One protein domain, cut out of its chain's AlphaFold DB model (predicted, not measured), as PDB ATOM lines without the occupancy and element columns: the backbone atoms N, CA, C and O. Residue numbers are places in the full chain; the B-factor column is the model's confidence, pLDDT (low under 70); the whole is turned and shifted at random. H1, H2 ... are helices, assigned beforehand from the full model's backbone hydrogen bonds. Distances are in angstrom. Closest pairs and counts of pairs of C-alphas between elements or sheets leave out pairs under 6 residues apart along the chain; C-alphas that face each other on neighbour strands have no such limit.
ATOM      1  N   LYS A  25      16.549  81.970  42.138       87.62
ATOM      2  CA  LYS A  25      17.226  81.339  43.277       87.62
ATOM      3  C   LYS A  25      18.266  82.297  43.854       87.62
ATOM      4  O   LYS A  25      19.105  82.821  43.127       87.62
ATOM      5  N   LEU A  26      18.261  82.459  45.174       91.12
ATOM      6  CA  LEU A  26      19.197  83.322  45.886       91.12
ATOM      7  C   LEU A  26      19.950  82.518  46.949       91.12
ATOM      8  O   LEU A  26      19.357  81.724  47.678       91.12
ATOM      9  N   LYS A  27      21.265  82.731  47.066       92.81
ATOM     10  CA  LYS A  27      22.045  82.159  48.175       92.81
ATOM     11  C   LYS A  27      21.560  82.769  49.501       92.81
ATOM     12  O   LYS A  27      21.350  83.985  49.531       92.81
ATOM     13  N   PRO A  28      21.481  82.011  50.612       93.00
ATOM     14  CA  PRO A  28      21.022  82.541  51.901       93.00
ATOM     15  C   PRO A  28      21.768  83.802  52.360       93.00
ATOM     16  O   PRO A  28      21.143  84.762  52.797       93.00
ATOM     17  N   ALA A  29      23.091  83.853  52.168       94.44
ATOM     18  CA  ALA A  29      23.901  85.041  52.458       94.44
ATOM     19  C   ALA A  29      23.433  86.293  51.698       94.44
ATOM     20  O   ALA A  29      23.434  87.402  52.229       94.44
ATOM     21  N   CYS A  30      23.027  86.114  50.441       95.81
ATOM     22  CA  CYS A  30      22.539  87.194  49.598       95.81
ATOM     23  C   CYS A  30      21.111  87.609  49.937       95.81
ATOM     24  O   CYS A  30      20.806  88.794  49.809       95.81
ATOM     25  N   ALA A  31      20.276  86.675  50.397       93.88
ATOM     26  CA  ALA A  31      18.949  86.974  50.928       93.88
ATOM     27  C   ALA A  31      19.044  87.803  52.211       93.88
ATOM     28  O   ALA A  31      18.412  88.852  52.304       93.88
ATOM     29  N   LEU A  32      19.898  87.388  53.155       94.25
ATOM     30  CA  LEU A  32      20.127  88.134  54.389       94.25
ATOM     31  C   LEU A  32      20.611  89.556  54.086       94.25
ATOM     32  O   LEU A  32      19.997  90.503  54.560       94.25
ATOM     33  N   LYS A  33      21.641  89.709  53.236       95.38
ATOM     34  CA  LYS A  33      22.168  91.024  52.829       95.38
ATOM     35  C   LYS A  33      21.097  91.914  52.189       95.38
ATOM     36  O   LYS A  33      21.047  93.106  52.478       95.38
ATOM     37  N   LEU A  34      20.254  91.346  51.320       95.56
ATOM     38  CA  LEU A  34      19.169  92.084  50.672       95.56
ATOM     39  C   LEU A  34      18.184  92.627  51.713       95.56
ATOM     40  O   LEU A  34      17.898  93.822  51.708       95.56
ATOM     41  N   ILE A  35      17.715  91.759  52.612       94.94
ATOM     42  CA  ILE A  35      16.713  92.083  53.632       94.94
ATOM     43  C   ILE A  35      17.264  93.077  54.657       94.94
ATOM     44  O   ILE A  35      16.593  94.057  54.973       94.94
ATOM     45  N   THR A  36      18.482  92.867  55.170       94.56
ATOM     46  CA  THR A  36      19.063  93.772  56.172       94.56
ATOM     47  C   THR A  36      19.282  95.162  55.603       94.56
ATOM     48  O   THR A  36      18.910  96.133  56.253       94.56
ATOM     49  N   GLY A  37      19.794  95.266  54.373       96.44
ATOM     50  CA  GLY A  37      19.956  96.568  53.735       96.44
ATOM     51  C   GLY A  37      18.619  97.232  53.384       96.44
ATOM     52  O   GLY A  37      18.533  98.451  53.437       96.44
ATOM     53  N   ALA A  38      17.551  96.468  53.112       95.62
ATOM     54  CA  ALA A  38      16.212  97.040  52.930       95.62
ATOM     55  C   ALA A  38      15.688  97.673  54.229       95.62
ATOM     56  O   ALA A  38      15.095  98.748  54.187       95.62
ATOM     57  N   VAL A  39      15.949  97.039  55.377       95.94
ATOM     58  CA  VAL A  39      15.591  97.579  56.698       95.94
ATOM     59  C   VAL A  39      16.427  98.804  57.060       95.94
ATOM     60  O   VAL A  39      15.896  99.775  57.592       95.94
ATOM     61  N   GLU A  40      17.725  98.792  56.768       96.94
ATOM     62  CA  GLU A  40      18.580  99.968  56.973       96.94
ATOM     63  C   GLU A  40      18.140 101.139  56.086       96.94
ATOM     64  O   GLU A  40      18.012 102.264  56.570       96.94
ATOM     65  N   TYR A  41      17.830 100.864  54.817       96.56
ATOM     66  CA  TYR A  41      17.300 101.849  53.881       96.56
ATOM     67  C   TYR A  41      15.970 102.439  54.365       96.56
ATOM     68  O   TYR A  41      15.838 103.658  54.426       96.56
ATOM     69  N   SER A  42      15.004 101.603  54.765       95.50
ATOM     70  CA  SER A  42      13.698 102.082  55.236       95.50
ATOM     71  C   SER A  42      13.818 102.905  56.516       95.50
ATOM     72  O   SER A  42      13.142 103.922  56.659       95.50
ATOM     73  N   LYS A  43      14.723 102.518  57.423       96.00
ATOM     74  CA  LYS A  43      15.000 103.266  58.652       96.00
ATOM     75  C   LYS A  43      15.505 104.677  58.347       96.00
ATOM     76  O   LYS A  43      15.083 105.619  59.012       96.00
ATOM     77  N   GLY A  44      16.350 104.833  57.324       95.81
ATOM     78  CA  GLY A  44      16.794 106.142  56.834       95.81
ATOM     79  C   GLY A  44      15.660 107.030  56.305       95.81
ATOM     80  O   GLY A  44      15.810 108.245  56.290       95.81
ATOM     81  N   LEU A  45      14.519 106.436  55.937       96.25
ATOM     82  CA  LEU A  45      13.304 107.127  55.493       96.25
ATOM     83  C   LEU A  45      12.292 107.372  56.627       96.25
ATOM     84  O   LEU A  45      11.171 107.805  56.371       96.25
ATOM     85  N   GLY A  46      12.634 107.026  57.874       96.06
ATOM     86  CA  GLY A  46      11.719 107.092  59.017       96.06
ATOM     87  C   GLY A  46      10.741 105.915  59.130       96.06
ATOM     88  O   GLY A  46       9.850 105.952  59.975       96.06
ATOM     89  N   ILE A  47      10.901 104.862  58.320       94.62
ATOM     90  CA  ILE A  47      10.032 103.679  58.327       94.62
ATOM     91  C   ILE A  47      10.730 102.525  59.051       94.62
ATOM     92  O   ILE A  47      11.730 101.968  58.586       94.62
ATOM     93  N   ASN A  48      10.167 102.131  60.190       93.44
ATOM     94  CA  ASN A  48      10.677 101.019  60.985       93.44
ATOM     95  C   ASN A  48      10.238  99.661  60.422       93.44
ATOM     96  O   ASN A  48       9.163  99.521  59.842       93.44
ATOM     97  N   SER A  49      11.065  98.639  60.642       92.50
ATOM     98  CA  SER A  49      10.698  97.256  60.340       92.50
ATOM     99  C   SER A  49       9.522  96.791  61.202       92.50
ATOM    100  O   SER A  49       9.367  97.235  62.340       92.50
ATOM    101  N   HIS A  50       8.750  95.828  60.696       90.88
ATOM    102  CA  HIS A  50       7.691  95.178  61.468       90.88
ATOM    103  C   HIS A  50       8.228  94.590  62.786       90.88
ATOM    104  O   HIS A  50       9.363  94.112  62.830       90.88
ATOM    105  N   LYS A  51       7.405  94.562  63.843       91.31
ATOM    106  CA  LYS A  51       7.781  94.041  65.176       91.31
ATOM    107  C   LYS A  51       8.361  92.617  65.137       91.31
ATOM    108  O   LYS A  51       9.314  92.312  65.847       91.31
ATOM    109  N   ASP A  52       7.848  91.787  64.231       90.62
ATOM    110  CA  ASP A  52       8.268  90.387  64.077       90.62
ATOM    111  C   ASP A  52       9.554  90.227  63.250       90.62
ATOM    112  O   ASP A  52      10.074  89.125  63.102       90.62
ATOM    113  N   TYR A  53      10.113  91.308  62.703       91.38
ATOM    114  CA  TYR A  53      11.331  91.235  61.895       91.38
ATOM    115  C   TYR A  53      12.490  90.566  62.648       91.38
ATOM    116  O   TYR A  53      13.210  89.739  62.085       91.38
ATOM    117  N   HIS A  54      12.665  90.898  63.928       89.19
ATOM    118  CA  HIS A  54      13.773  90.384  64.728       89.19
ATOM    119  C   HIS A  54      13.646  88.887  65.023       89.19
ATOM    120  O   HIS A  54      14.652  88.182  64.948       89.19
ATOM    121  N   SER A  55      12.435  88.391  65.292       89.56
ATOM    122  CA  SER A  55      12.200  86.959  65.511       89.56
ATOM    123  C   SER A  55      12.373  86.163  64.215       89.56
ATOM    124  O   SER A  55      12.974  85.089  64.222       89.56
ATOM    125  N   LEU A  56      11.956  86.725  63.074       87.81
ATOM    126  CA  LEU A  56      12.096  86.083  61.766       87.81
ATOM    127  C   LEU A  56      13.547  85.944  61.294       87.81
ATOM    128  O   LEU A  56      13.824  85.073  60.474       87.81
ATOM    129  N   LYS A  57      14.508  86.710  61.829       85.75
ATOM    130  CA  LYS A  57      15.933  86.508  61.497       85.75
ATOM    131  C   LYS A  57      16.437  85.102  61.836       85.75
ATOM    132  O   LYS A  57      17.402  84.650  61.222       85.75
ATOM    133  N   ALA A  58      15.766  84.391  62.744       87.50
ATOM    134  CA  ALA A  58      16.104  83.020  63.107       87.50
ATOM    135  C   ALA A  58      16.053  82.033  61.923       87.50
ATOM    136  O   ALA A  58      16.743  81.015  61.964       87.50
ATOM    137  N   ILE A  59      15.318  82.333  60.838       89.06
ATOM    138  CA  ILE A  59      15.246  81.467  59.643       89.06
ATOM    139  C   ILE A  59      16.609  81.246  58.972       89.06
ATOM    140  O   ILE A  59      16.797  80.262  58.262       89.06
ATOM    141  N   PHE A  60      17.563  82.154  59.185       89.00
ATOM    142  CA  PHE A  60      18.918  82.041  58.646       89.00
ATOM    143  C   PHE A  60      19.821  81.108  59.467       89.00
ATOM    144  O   PHE A  60      20.923  80.780  59.027       89.00
ATOM    145  N   GLY A  61      19.344  80.644  60.626       86.81
ATOM    146  CA  GLY A  61      20.082  79.786  61.542       86.81
ATOM    147  C   GLY A  61      21.238  80.501  62.246       86.81
ATOM    148  O   GLY A  61      21.457  81.701  62.100       86.81
ATOM    149  N   THR A  62      21.991  79.737  63.034       82.69
ATOM    150  CA  THR A  62      23.151  80.224  63.804       82.69
ATOM    151  C   THR A  62      24.477  80.060  63.063       82.69
ATOM    152  O   THR A  62      25.496  80.616  63.471       82.69
ATOM    153  N   LYS A  63      24.492  79.289  61.968       85.62
ATOM    154  CA  LYS A  63      25.701  79.053  61.172       85.62
ATOM    155  C   LYS A  63      26.079  80.316  60.405       85.62
ATOM    156  O   LYS A  63      25.227  80.971  59.807       85.62
ATOM    157  N   LYS A  64      27.380  80.616  60.358       83.12
ATOM    158  CA  LYS A  64      27.912  81.718  59.549       83.12
ATOM    159  C   LYS A  64      27.549  81.481  58.082       83.12
ATOM    160  O   LYS A  64      27.995  80.509  57.473       83.12
ATOM    161  N   LEU A  65      26.733  82.369  57.522       86.94
ATOM    162  CA  LEU A  65      26.446  82.358  56.094       86.94
ATOM    163  C   LEU A  65      27.722  82.732  55.321       86.94
ATOM    164  O   LEU A  65      28.547  83.507  55.806       86.94
ATOM    165  N   GLY A  66      27.890  82.172  54.120       89.88
ATOM    166  CA  GLY A  66      28.990  82.536  53.221       89.88
ATOM    167  C   GLY A  66      28.949  84.010  52.783       89.88
ATOM    168  O   GLY A  66      28.141  84.806  53.254       89.88
ATOM    169  N   ILE A  67      29.807  84.393  51.838       90.81
ATOM    170  CA  ILE A  67      29.894  85.784  51.360       90.81
ATOM    171  C   ILE A  67      28.871  86.042  50.243       90.81
ATOM    172  O   ILE A  67      28.686  85.210  49.352       90.81
ATOM    173  N   CYS A  68      28.231  87.218  50.267       94.56
ATOM    174  CA  CYS A  68      27.426  87.718  49.153       94.56
ATOM    175  C   CYS A  68      28.110  88.871  48.405       94.56
ATOM    176  O   CYS A  68      28.248  89.981  48.934       94.56
ATOM    177  N   TRP A  69      28.442  88.623  47.138       94.25
ATOM    178  CA  TRP A  69      29.088  89.586  46.238       94.25
ATOM    179  C   TRP A  69      28.113  90.539  45.534       94.25
ATOM    180  O   TRP A  69      28.533  91.574  45.022       94.25
ATOM    181  N   SER A  70      26.811  90.238  45.540       94.88
ATOM    182  CA  SER A  70      25.797  91.077  44.898       94.88
ATOM    183  C   SER A  70      25.742  92.473  45.523       94.88
ATOM    184  O   SER A  70      25.788  92.623  46.751       94.88
ATOM    185  N   ARG A  71      25.626  93.501  44.679       94.50
ATOM    186  CA  ARG A  71      25.331  94.879  45.090       94.50
ATOM    187  C   ARG A  71      23.841  95.132  44.890       94.50
ATOM    188  O   ARG A  71      23.323  94.868  43.811       94.50
ATOM    189  N   TYR A  72      23.176  95.641  45.920       94.75
ATOM    190  CA  TYR A  72      21.758  95.975  45.867       94.75
ATOM    191  C   TYR A  72      21.575  97.488  45.879       94.75
ATOM    192  O   TYR A  72      22.329  98.207  46.533       94.75
ATOM    193  N   ARG A  73      20.572  97.953  45.138       95.00
ATOM    194  CA  ARG A  73      20.075  99.326  45.174       95.00
ATOM    195  C   ARG A  73      18.630  99.261  45.640       95.00
ATOM    196  O   ARG A  73      17.881  98.420  45.152       95.00
TER     197      ARG A  73
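What this domain is: This is residues 25 to 73 of the 114 residues of an uncharacterized protein of Methylococcaceae bacterium HT1 (UniProt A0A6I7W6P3). A long helix, H1, has a shorter one, H2, running back along one side with a gap between them, while the end stretch bends round the beginning of H1 and folds back along its other side. The 49 printed residues hold two named helices, H1 then H2, and no named strand; the class is all helix. The whole is only just compact, close to loose, with a radius of gyration of 11.6 A and spans of 30 by 25 by 18 A.

How they stand to each other: H1, residues 28 to 44, and H2, residues 53 to 60, are close but not clearly touching; their closest C-alphas, of Pro 28 and Phe 60, are 7.1 A apart. They run opposite ways at a shallow tilt of 15 degrees. In H1 every O i to N i+4 pair is within hydrogen-bond range; in H2 1 of 4 is, beside 5 of 5 O i to N i+3 pairs.

Where its parts are: H1 runs 24.5 A from C-alpha 28 at (21.022, 82.541, 51.901). H2 runs 12.4 A to C-alpha 60 at (18.918, 82.041, 58.646).

The domain as a whole: The C-alphas farthest apart, of Gly 46 and Lys 63, are 31.4 A apart. The printed part has no cut, the link from H1 to H2 is short, and residues 61 to 73 hold no named element. No printed residue is under 70 in pLDDT.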